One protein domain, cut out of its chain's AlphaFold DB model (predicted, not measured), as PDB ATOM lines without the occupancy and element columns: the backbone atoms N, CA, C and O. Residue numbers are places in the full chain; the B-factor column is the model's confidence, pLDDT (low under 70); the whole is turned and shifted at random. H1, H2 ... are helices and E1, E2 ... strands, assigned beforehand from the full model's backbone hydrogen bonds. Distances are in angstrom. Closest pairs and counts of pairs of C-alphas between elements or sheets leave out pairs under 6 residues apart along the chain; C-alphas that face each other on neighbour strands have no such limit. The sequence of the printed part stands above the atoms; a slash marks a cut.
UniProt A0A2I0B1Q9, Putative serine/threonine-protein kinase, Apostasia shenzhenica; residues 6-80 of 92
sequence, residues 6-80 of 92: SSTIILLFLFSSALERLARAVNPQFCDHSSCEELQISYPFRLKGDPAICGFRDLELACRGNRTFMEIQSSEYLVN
ATOM      1  N   SER A   6     174.696 137.399 131.072       78.12
ATOM      2  CA  SER A   6     173.257 137.409 131.354       78.12
ATOM      3  C   SER A   6     172.927 137.951 132.751       78.12
ATOM      4  O   SER A   6     171.990 138.732 132.905       78.12
ATOM      5  N   SER A   7     173.704 137.584 133.776       82.75
ATOM      6  CA  SER A   7     173.526 138.072 135.151       82.75
ATOM      7  C   SER A   7     173.803 139.572 135.281       82.75
ATOM      8  O   SER A   7     173.095 140.256 136.015       82.75
ATOM      9  N   THR A   8     174.801 140.104 134.568       86.44
ATOM     10  CA  THR A   8     175.097 141.546 134.586       86.44
ATOM     11  C   THR A   8     173.991 142.360 133.922       86.44
ATOM     12  O   THR A   8     173.579 143.379 134.470       86.44
ATOM     13  N   ILE A   9     173.450 141.886 132.796       86.81
ATOM     14  CA  ILE A   9     172.322 142.524 132.106       86.81
ATOM     15  C   ILE A   9     171.095 142.613 133.026       86.81
ATOM     16  O   ILE A   9     170.495 143.679 133.148       86.81
ATOM     17  N   ILE A  10     170.753 141.528 133.730       89.00
ATOM     18  CA  ILE A  10     169.622 141.515 134.675       89.00
ATOM     19  C   ILE A  10     169.823 142.553 135.790       89.00
ATOM     20  O   ILE A  10     168.902 143.306 136.103       89.00
ATOM     21  N   LEU A  11     171.027 142.642 136.361       88.06
ATOM     22  CA  LEU A  11     171.334 143.617 137.414       88.06
ATOM     23  C   LEU A  11     171.191 145.069 136.931       88.06
ATOM     24  O   LEU A  11     170.662 145.900 137.666       88.06
ATOM     25  N   LEU A  12     171.597 145.373 135.695       88.31
ATOM     26  CA  LEU A  12     171.451 146.712 135.110       88.31
ATOM     27  C   LEU A  12     169.975 147.105 134.907       88.31
ATOM     28  O   LEU A  12     169.601 148.250 135.178       88.31
ATOM     29  N   PHE A  13     169.113 146.168 134.496       86.56
ATOM     30  CA  PHE A  13     167.667 146.409 134.393       86.56
ATOM     31  C   PHE A  13     167.006 146.647 135.762       86.56
ATOM     32  O   PHE A  13     166.156 147.530 135.912       86.56
ATOM     33  N   LEU A  14     167.417 145.909 136.796       87.69
ATOM     34  CA  LEU A  14     166.923 146.135 138.157       87.69
ATOM     35  C   LEU A  14     167.380 147.493 138.705       87.69
ATOM     36  O   LEU A  14     166.588 148.219 139.300       87.69
ATOM     37  N   PHE A  15     168.637 147.867 138.465       86.62
ATOM     38  CA  PHE A  15     169.180 149.140 138.931       86.62
ATOM     39  C   PHE A  15     168.516 150.347 138.255       86.62
ATOM     40  O   PHE A  15     168.120 151.291 138.935       86.62
ATOM     41  N   SER A  16     168.335 150.304 136.932       84.50
ATOM     42  CA  SER A  16     167.653 151.370 136.181       84.50
ATOM     43  C   SER A  16     166.200 151.547 136.628       84.50
ATOM     44  O   SER A  16     165.794 152.662 136.951       84.50
ATOM     45  N   SER A  17     165.441 150.456 136.763       81.56
ATOM     46  CA  SER A  17     164.057 150.527 137.256       81.56
ATOM     47  C   SER A  17     163.953 151.030 138.703       81.56
ATOM     48  O   SER A  17     163.011 151.750 139.034       81.56
ATOM     49  N   ALA A  18     164.917 150.705 139.570       85.25
ATOM     50  CA  ALA A  18     164.983 151.244 140.927       85.25
ATOM     51  C   ALA A  18     165.288 152.753 140.938       85.25
ATOM     52  O   ALA A  18     164.649 153.500 141.680       85.25
ATOM     53  N   LEU A  19     166.214 153.209 140.089       83.75
ATOM     54  CA  LEU A  19     166.578 154.622 139.974       83.75
ATOM     55  C   LEU A  19     165.412 155.471 139.448       83.75
ATOM     56  O   LEU A  19     165.148 156.543 139.987       83.75
ATOM     57  N   GLU A  20     164.663 154.973 138.461       81.75
ATOM     58  CA  GLU A  20     163.454 155.645 137.972       81.75
ATOM     59  C   GLU A  20     162.377 155.771 139.053       81.75
ATOM     60  O   GLU A  20     161.771 156.832 139.207       81.75
ATOM     61  N   ARG A  21     162.137 154.701 139.823       80.56
ATOM     62  CA  ARG A  21     161.174 154.721 140.934       80.56
ATOM     63  C   ARG A  21     161.562 155.758 141.981       80.56
ATOM     64  O   ARG A  21     160.699 156.498 142.445       80.56
ATOM     65  N   LEU A  22     162.849 155.835 142.318       81.88
ATOM     66  CA  LEU A  22     163.360 156.828 143.257       81.88
ATOM     67  C   LEU A  22     163.193 158.250 142.711       81.88
ATOM     68  O   LEU A  22     162.713 159.117 143.432       81.88
ATOM     69  N   ALA A  23     163.526 158.476 141.438       79.50
ATOM     70  CA  ALA A  23     163.370 159.777 140.793       79.50
ATOM     71  C   ALA A  23     161.905 160.250 140.787       79.50
ATOM     72  O   ALA A  23     161.637 161.409 141.096       79.50
ATOM     73  N   ARG A  24     160.948 159.351 140.517       73.50
ATOM     74  CA  ARG A  24     159.508 159.662 140.614       73.50
ATOM     75  C   ARG A  24     159.068 159.947 142.050       73.50
ATOM     76  O   ARG A  24     158.240 160.821 142.259       73.50
ATOM     77  N   ALA A  25     159.632 159.250 143.038       73.06
ATOM     78  CA  ALA A  25     159.274 159.430 144.445       73.06
ATOM     79  C   ALA A  25     159.674 160.803 145.023       73.06
ATOM     80  O   ALA A  25     159.103 161.219 146.031       73.06
ATOM     81  N   VAL A  26     160.647 161.490 144.410       77.81
ATOM     82  CA  VAL A  26     161.184 162.773 144.900       77.81
ATOM     83  C   VAL A  26     160.902 163.963 143.982       77.81
ATOM     84  O   VAL A  26     161.200 165.091 144.366       77.81
ATOM     85  N   ASN A  27     160.346 163.750 142.786       75.12
ATOM     86  CA  ASN A  27     160.046 164.837 141.857       75.12
ATOM     87  C   ASN A  27     158.618 165.378 142.088       75.12
ATOM     88  O   ASN A  27     157.660 164.684 141.751       75.12
ATOM     89  N   PRO A  28     158.443 166.616 142.589       67.81
ATOM     90  CA  PRO A  28     157.118 167.192 142.823       67.81
ATOM     91  C   PRO A  28     156.304 167.416 141.542       67.81
ATOM     92  O   PRO A  28     155.084 167.486 141.621       67.81
ATOM     93  N   GLN A  29     156.937 167.474 140.362       69.69
ATOM     94  CA  GLN A  29     156.204 167.554 139.089       69.69
ATOM     95  C   GLN A  29     155.407 166.280 138.770       69.69
ATOM     96  O   GLN A  29     154.569 166.305 137.883       69.69
ATOM     97  N   PHE A  30     155.655 165.171 139.475       69.25
ATOM     98  CA  PHE A  30     154.855 163.948 139.346       69.25
ATOM     99  C   PHE A  30     153.584 163.959 140.201       69.25
ATOM    100  O   PHE A  30     152.800 163.019 140.117       69.25
ATOM    101  N   CYS A  31     153.367 165.006 141.002       74.25
ATOM    102  CA  CYS A  31     152.132 165.209 141.751       74.25
ATOM    103  C   CYS A  31     151.074 165.926 140.904       74.25
ATOM    104  O   CYS A  31     150.420 166.850 141.390       74.25
ATOM    105  N   ASP A  32     150.918 165.522 139.641       66.19
ATOM    106  CA  ASP A  32     149.713 165.874 138.898       66.19
ATOM    107  C   ASP A  32     148.498 165.360 139.680       66.19
ATOM    108  O   ASP A  32     148.590 164.354 140.393       66.19
ATOM    109  N   HIS A  33     147.371 166.071 139.577       66.19
ATOM    110  CA  HIS A  33     146.146 165.691 140.273       66.19
ATOM    111  C   HIS A  33     145.836 164.217 140.003       66.19
ATOM    112  O   HIS A  33     145.522 163.814 138.879       66.19
ATOM    113  N   SER A  34     145.957 163.404 141.046       75.12
ATOM    114  CA  SER A  34     145.604 161.998 140.972       75.12
ATOM    115  C   SER A  34     144.098 161.894 141.140       75.12
ATOM    116  O   SER A  34     143.501 162.659 141.892       75.12
ATOM    117  N   SER A  35     143.456 160.981 140.418       85.56
ATOM    118  CA  SER A  35     142.002 160.829 140.482       85.56
ATOM    119  C   SER A  35     141.611 159.403 140.826       85.56
ATOM    120  O   SER A  35     142.222 158.434 140.373       85.56
ATOM    121  N   CYS A  36     140.582 159.287 141.658       91.25
ATOM    122  CA  CYS A  36     139.825 158.058 141.834       91.25
ATOM    123  C   CYS A  36     138.412 158.370 141.346       91.25
ATOM    124  O   CYS A  36     137.621 158.967 142.077       91.25
ATOM    125  N   GLU A  37     138.143 158.040 140.082       88.25
ATOM    126  CA  GLU A  37     136.954 158.494 139.350       88.25
ATOM    127  C   GLU A  37     136.884 160.028 139.264       88.25
ATOM    128  O   GLU A  37     137.781 160.666 138.717       88.25
ATOM    129  N   GLU A  38     135.822 160.625 139.802       87.00
ATOM    130  CA  GLU A  38     135.561 162.064 139.761       87.00
ATOM    131  C   GLU A  38     136.234 162.819 140.919       87.00
ATOM    132  O   GLU A  38     136.337 164.045 140.880       87.00
ATOM    133  N   LEU A  39     136.733 162.107 141.939       91.19
ATOM    134  CA  LEU A  39     137.445 162.715 143.062       91.19
ATOM    135  C   LEU A  39     138.863 163.092 142.644       91.19
ATOM    136  O   LEU A  39     139.728 162.229 142.476       91.19
ATOM    137  N   GLN A  40     139.093 164.396 142.521       91.12
ATOM    138  CA  GLN A  40     140.420 164.975 142.359       91.12
ATOM    139  C   GLN A  40     141.144 164.968 143.705       91.12
ATOM    140  O   GLN A  40     140.635 165.484 144.698       91.12
ATOM    141  N   ILE A  41     142.335 164.381 143.728       91.62
ATOM    142  CA  ILE A  41     143.165 164.221 144.915       91.62
ATOM    143  C   ILE A  41     144.466 164.983 144.686       91.62
ATOM    144  O   ILE A  41     145.223 164.737 143.747       91.62
ATOM    145  N   SER A  42     144.708 165.925 145.578       89.94
ATOM    146  CA  SER A  42     145.905 166.744 145.670       89.94
ATOM    147  C   SER A  42     146.261 167.006 147.132       89.94
ATOM    148  O   SER A  42     145.465 166.744 148.051       89.94
ATOM    149  N   TYR A  43     147.456 167.565 147.335       90.00
ATOM    150  CA  TYR A  43     147.962 167.957 148.644       90.00
ATOM    151  C   TYR A  43     146.898 168.747 149.437       90.00
ATOM    152  O   TYR A  43     146.336 169.713 148.917       90.00
ATOM    153  N   PRO A  44     146.630 168.397 150.706       92.31
ATOM    154  CA  PRO A  44     147.458 167.553 151.572       92.31
ATOM    155  C   PRO A  44     147.147 166.046 151.508       92.31
ATOM    156  O   PRO A  44     147.869 165.262 152.128       92.31
ATOM    157  N   PHE A  45     146.115 165.634 150.772       93.62
ATOM    158  CA  PHE A  45     145.768 164.229 150.555       93.62
ATOM    159  C   PHE A  45     146.623 163.623 149.437       93.62
ATOM    160  O   PHE A  45     147.099 164.329 148.551       93.62
ATOM    161  N   ARG A  46     146.811 162.304 149.460       93.62
ATOM    162  CA  ARG A  46     147.447 161.565 148.355       93.62
ATOM    163  C   ARG A  46     146.870 160.165 148.235       93.62
ATOM    164  O   ARG A  46     146.396 159.622 149.232       93.62
ATOM    165  N   LEU A  47     146.931 159.550 147.058       93.50
ATOM    166  CA  LEU A  47     146.581 158.141 146.922       93.50
ATOM    167  C   LEU A  47     147.665 157.246 147.526       93.50
ATOM    168  O   LEU A  47     148.860 157.551 147.537       93.50
ATOM    169  N   LYS A  48     147.247 156.081 148.013       91.25
ATOM    170  CA  LYS A  48     148.164 155.036 148.453       91.25
ATOM    171  C   LYS A  48     149.014 154.576 147.269       91.25
ATOM    172  O   LYS A  48     148.501 153.995 146.317       91.25
ATOM    173  N   GLY A  49     150.322 154.788 147.375       85.88
ATOM    174  CA  GLY A  49     151.283 154.509 146.305       85.88
ATOM    175  C   GLY A  49     151.816 155.761 145.609       85.88
ATOM    176  O   GLY A  49     152.858 155.664 144.960       85.88
ATOM    177  N   ASP A  50     151.181 156.920 145.806       87.56
ATOM    178  CA  ASP A  50     151.717 158.196 145.336       87.56
ATOM    179  C   ASP A  50     153.030 158.535 146.053       87.56
ATOM    180  O   ASP A  50     153.227 158.151 147.220       87.56
ATOM    181  N   PRO A  51     153.925 159.298 145.401       87.94
ATOM    182  CA  PRO A  51     155.107 159.851 146.045       87.94
ATOM    183  C   PRO A  51     154.782 160.530 147.381       87.94
ATOM    184  O   PRO A  51     153.773 161.219 147.526       87.94
ATOM    185  N   ALA A  52     155.673 160.385 148.366       88.00
ATOM    186  CA  ALA A  52     155.491 160.995 149.689       88.00
ATOM    187  C   ALA A  52     155.438 162.533 149.638       88.00
ATOM    188  O   ALA A  52     154.919 163.161 150.551       88.00
ATOM    189  N   ILE A  53     155.965 163.137 148.571       87.19
ATOM    190  CA  ILE A  53     155.909 164.580 148.334       87.19
ATOM    191  C   ILE A  53     154.509 165.073 147.922       87.19
ATOM    192  O   ILE A  53     154.226 166.258 148.066       87.19
ATOM    193  N   CYS A  54     153.615 164.188 147.466       89.06
ATOM    194  CA  CYS A  54     152.293 164.583 146.973       89.06
ATOM    195  C   CYS A  54     151.246 164.785 148.080       89.06
ATOM    196  O   CYS A  54     150.187 165.344 147.820       89.06
ATOM    197  N   GLY A  55     151.530 164.377 149.318       91.56
ATOM    198  CA  GLY A  55     150.604 164.524 150.439       91.56
ATOM    199  C   GLY A  55     151.121 163.882 151.719       91.56
ATOM    200  O   GLY A  55     152.176 163.247 151.747       91.56
ATOM    201  N   PHE A  56     150.373 164.026 152.805       93.00
ATOM    202  CA  PHE A  56     150.773 163.477 154.096       93.00
ATOM    203  C   PHE A  56     150.526 161.971 154.180       93.00
ATOM    204  O   PHE A  56     149.610 161.430 153.565       93.00
ATOM    205  N   ARG A  57     151.353 161.264 154.963       91.69
ATOM    206  CA  ARG A  57     151.149 159.832 155.236       91.69
ATOM    207  C   ARG A  57     149.816 159.578 155.939       91.69
ATOM    208  O   ARG A  57     149.123 158.642 155.572       91.69
ATOM    209  N   ASP A  58     149.450 160.434 156.883       93.62
ATOM    210  CA  ASP A  58     148.229 160.254 157.677       93.62
ATOM    211  C   ASP A  58     146.957 160.649 156.907       93.62
ATOM    212  O   ASP A  58     145.850 160.431 157.389       93.62
ATOM    213  N   LEU A  59     147.112 161.217 155.704       94.56
ATOM    214  CA  LEU A  59     146.024 161.580 154.796       94.56
ATOM    215  C   LEU A  59     146.052 160.747 153.501       94.56
ATOM    216  O   LEU A  59     145.621 161.212 152.444       94.56
ATOM    217  N   GLU A  60     146.595 159.527 153.570       95.44
ATOM    218  CA  GLU A  60     146.552 158.581 152.455       95.44
ATOM    219  C   GLU A  60     145.120 158.097 152.187       95.44
ATOM    220  O   GLU A  60     144.385 157.694 153.091       95.44
ATOM    221  N   LEU A  61     144.760 158.080 150.907       96.06
ATOM    222  CA  LEU A  61     143.480 157.611 150.401       96.06
ATOM    223  C   LEU A  61     143.672 156.314 149.612       96.06
ATOM    224  O   LEU A  61     144.556 156.200 148.763       96.06
ATOM    225  N   ALA A  62     142.836 155.314 149.865       95.75
ATOM    226  CA  ALA A  62     142.786 154.102 149.060       95.75
ATOM    227  C   ALA A  62     141.703 154.229 147.985       95.75
ATOM    228  O   ALA A  62     140.546 154.486 148.303       95.75
ATOM    229  N   CYS A  63     142.061 153.980 146.725       94.69
ATOM    230  CA  CYS A  63     141.102 153.838 145.631       94.69
ATOM    231  C   CYS A  63     140.827 152.348 145.397       94.69
ATOM    232  O   CYS A  63     141.749 151.583 145.100       94.69
ATOM    233  N   ARG A  64     139.579 151.904 145.579       94.62
ATOM    234  CA  ARG A  64     139.167 150.514 145.321       94.62
ATOM    235  C   ARG A  64     137.944 150.505 144.418       94.62
ATOM    236  O   ARG A  64     136.830 150.777 144.862       94.62
ATOM    237  N   GLY A  65     138.167 150.171 143.149       91.75
ATOM    238  CA  GLY A  65     137.158 150.365 142.113       91.75
ATOM    239  C   GLY A  65     136.842 151.852 141.984       91.75
ATOM    240  O   GLY A  65     137.758 152.661 141.891       91.75
ATOM    241  N   ASN A  66     135.561 152.195 142.065       92.44
ATOM    242  CA  ASN A  66     135.055 153.558 141.938       92.44
ATOM    243  C   ASN A  66     134.837 154.274 143.284       92.44
ATOM    244  O   ASN A  66     134.026 155.194 143.381       92.44
ATOM    245  N   ARG A  67     135.470 153.794 144.361       94.88
ATOM    246  CA  ARG A  67     135.279 154.314 145.721       94.88
ATOM    247  C   ARG A  67     136.606 154.664 146.368       94.88
ATOM    248  O   ARG A  67     137.556 153.877 146.332       94.88
ATOM    249  N   THR A  68     136.608 155.815 147.027       96.25
ATOM    250  CA  THR A  68     137.741 156.350 147.780       96.25
ATOM    251  C   THR A  68     137.527 156.115 149.268       96.25
ATOM    252  O   THR A  68     136.446 156.373 149.796       96.25
ATOM    253  N   PHE A  69     138.556 155.639 149.957       97.00
ATOM    254  CA  PHE A  69     138.509 155.327 151.379       97.00
ATOM    255  C   PHE A  69     139.651 156.002 152.127       97.00
ATOM    256  O   PHE A  69     140.762 156.096 151.607       97.00
ATOM    257  N   MET A  70     139.384 156.410 153.360       96.56
ATOM    258  CA  MET A  70     140.369 156.951 154.289       96.56
ATOM    259  C   MET A  70     140.373 156.126 155.570       96.56
ATOM    260  O   MET A  70     139.313 155.773 156.084       96.56
ATOM    261  N   GLU A  71     141.554 155.836 156.103       95.69
ATOM    262  CA  GLU A  71     141.686 155.163 157.392       95.69
ATOM    263  C   GLU A  71     141.919 156.196 158.501       95.69
ATOM    264  O   GLU A  71     142.861 156.981 158.443       95.69
ATOM    265  N   ILE A  72     141.068 156.191 159.526       94.38
ATOM    266  CA  ILE A  72     141.200 157.038 160.716       94.38
ATOM    267  C   ILE A  72     141.076 156.129 161.935       94.38
ATOM    268  O   ILE A  72     140.073 155.439 162.100       94.38
ATOM    269  N   GLN A  73     142.099 156.106 162.797       93.31
ATOM    270  CA  GLN A  73     142.118 155.280 164.016       93.31
ATOM    271  C   GLN A  73     141.767 153.796 163.758       93.31
ATOM    272  O   GLN A  73     140.989 153.193 164.493       93.31
ATOM    273  N   SER A  74     142.352 153.195 162.712       92.44
ATOM    274  CA  SER A  74     142.084 151.810 162.262       92.44
ATOM    275  C   SER A  74     140.653 151.540 161.773       92.44
ATOM    276  O   SER A  74     140.277 150.387 161.570       92.44
ATOM    277  N   SER A  75     139.840 152.582 161.599       95.94
ATOM    278  CA  SER A  75     138.505 152.495 161.010       95.94
ATOM    279  C   SER A  75     138.527 153.079 159.606       95.94
ATOM    280  O   SER A  75     139.165 154.100 159.356       95.94
ATOM    281  N   GLU A  76     137.829 152.427 158.684       96.50
ATOM    282  CA  GLU A  76     137.767 152.850 157.290       96.50
ATOM    283  C   GLU A  76     136.503 153.671 157.021       96.50
ATOM    284  O   GLU A  76     135.391 153.255 157.350       96.50
ATOM    285  N   TYR A  77     136.682 154.829 156.390       96.88
ATOM    286  CA  TYR A  77     135.629 155.779 156.057       96.88
ATOM    287  C   TYR A  77     135.552 155.963 154.546       96.88
ATOM    288  O   TYR A  77     136.568 156.167 153.883       96.88
ATOM    289  N   LEU A  78     134.336 155.913 154.000       96.88
ATOM    290  CA  LEU A  78     134.082 156.266 152.606       96.88
ATOM    291  C   LEU A  78     134.219 157.783 152.435       96.88
ATOM    292  O   LEU A  78     133.542 158.552 153.119       96.88
ATOM    293  N   VAL A  79     135.062 158.202 151.497       95.94
ATOM    294  CA  VAL A  79     135.228 159.607 151.120       95.94
ATOM    295  C   VAL A  79     134.302 159.897 149.947       95.94
ATOM    296  O   VAL A  79     134.511 159.390 148.849       95.94
ATOM    297  N   ASN A  80     133.268 160.704 150.192       94.44
ATOM    298  CA  ASN A  80     132.310 161.104 149.156       94.44
ATOM    299  C   ASN A  80     132.736 162.379 148.417       94.44
ATOM    300  O   ASN A  80     132.415 162.529 147.246       94.44
TER     301      ASN A  80
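AT A GLANCE: This is residues 6 to 80 of the 92 residues of the protein "Putative serine/threonine-protein kinase" of Apostasia shenzhenica (UniProt A0A2I0B1Q9). A long straight helix, H1, sticks out with its residues 6 to 20 like a handle from a small body, which holds a strongly twisted three-strand sheet, E3, E4 and E5, a small two-strand hairpin, E1 and E2, and a long loop, residues 42 to 59. The hairpin comes near the sheet at Cys 36, and the loop runs beside E3 with residues 46 to 47. The printed part has 75 residues, with one named helix and five named strands in the order H1 E1 E2 E3 E4 E5; both sheets, E3 - E4 - E5 and E1 - E2, are antiparallel, and the class is mixed, helices and strands. The whole is loose, with a radius of gyration of the C-alphas of 15.7 A, and a rod in outline, spanning 50 by 24 by 24 A, with the helix making much of its length.

HOW THE PARTS SIT: Start at the larger sheet, with E3 at residues 60 to 64, E4 at 67 to 72 and E5 at 75 to 79; it is a meander, each strand the antiparallel neighbour of the one before. Between E3 and E4, a hairpin at 143 degrees, look for N 62 and O 69, 2.8 A apart and within hydrogen-bond range. In the hairpin of E4 and E5, at 141 degrees, N 72 and O 75 are within hydrogen-bond range at 2.8 A. Beside edge strand E3, residues 46 to 47 pair in parallel with residues 60 to 61. Next find the hairpin of E1, residues 34 to 36, and E2, residues 39 to 41, at 149 degrees, where N 41 and O 34 are within hydrogen-bond range at 2.8 A. The closest C-alphas of E1 and E3 are those of Cys 36 and Cys 63, 5.8 A apart. H1, residues 6 to 26, is not on the sheet of E3, E4 and E5 and is apart from E2. In H1 every O i to N i+4 pair is within hydrogen-bond range.

IN THESE COORDINATES: Find C-alpha 6 at (173.257, 137.409, 131.354); from there H1 runs 31.2 A to C-alpha 26 at (161.184, 162.773, 144.900). E1 spans 7.0 A and E2 6.2 A. E3 covers 13.1 A, E4 16.4 A and E5 12.6 A, ending at C-alpha 79, (135.228, 159.607, 151.120).

THE WHOLE: The C-alphas of Ser 6 and Asn 80, the two farthest apart, are 50.5 A from each other. Without residues 6 to 20, which stand free, the body spans 32 by 25 by 18 A. The printed part has no cut, and the link from E2 to E3, 18 residues, is long. The mean pLDDT of the printed part is 87.5; look for values under 70 at residues 28 to 30 and 32 to 33.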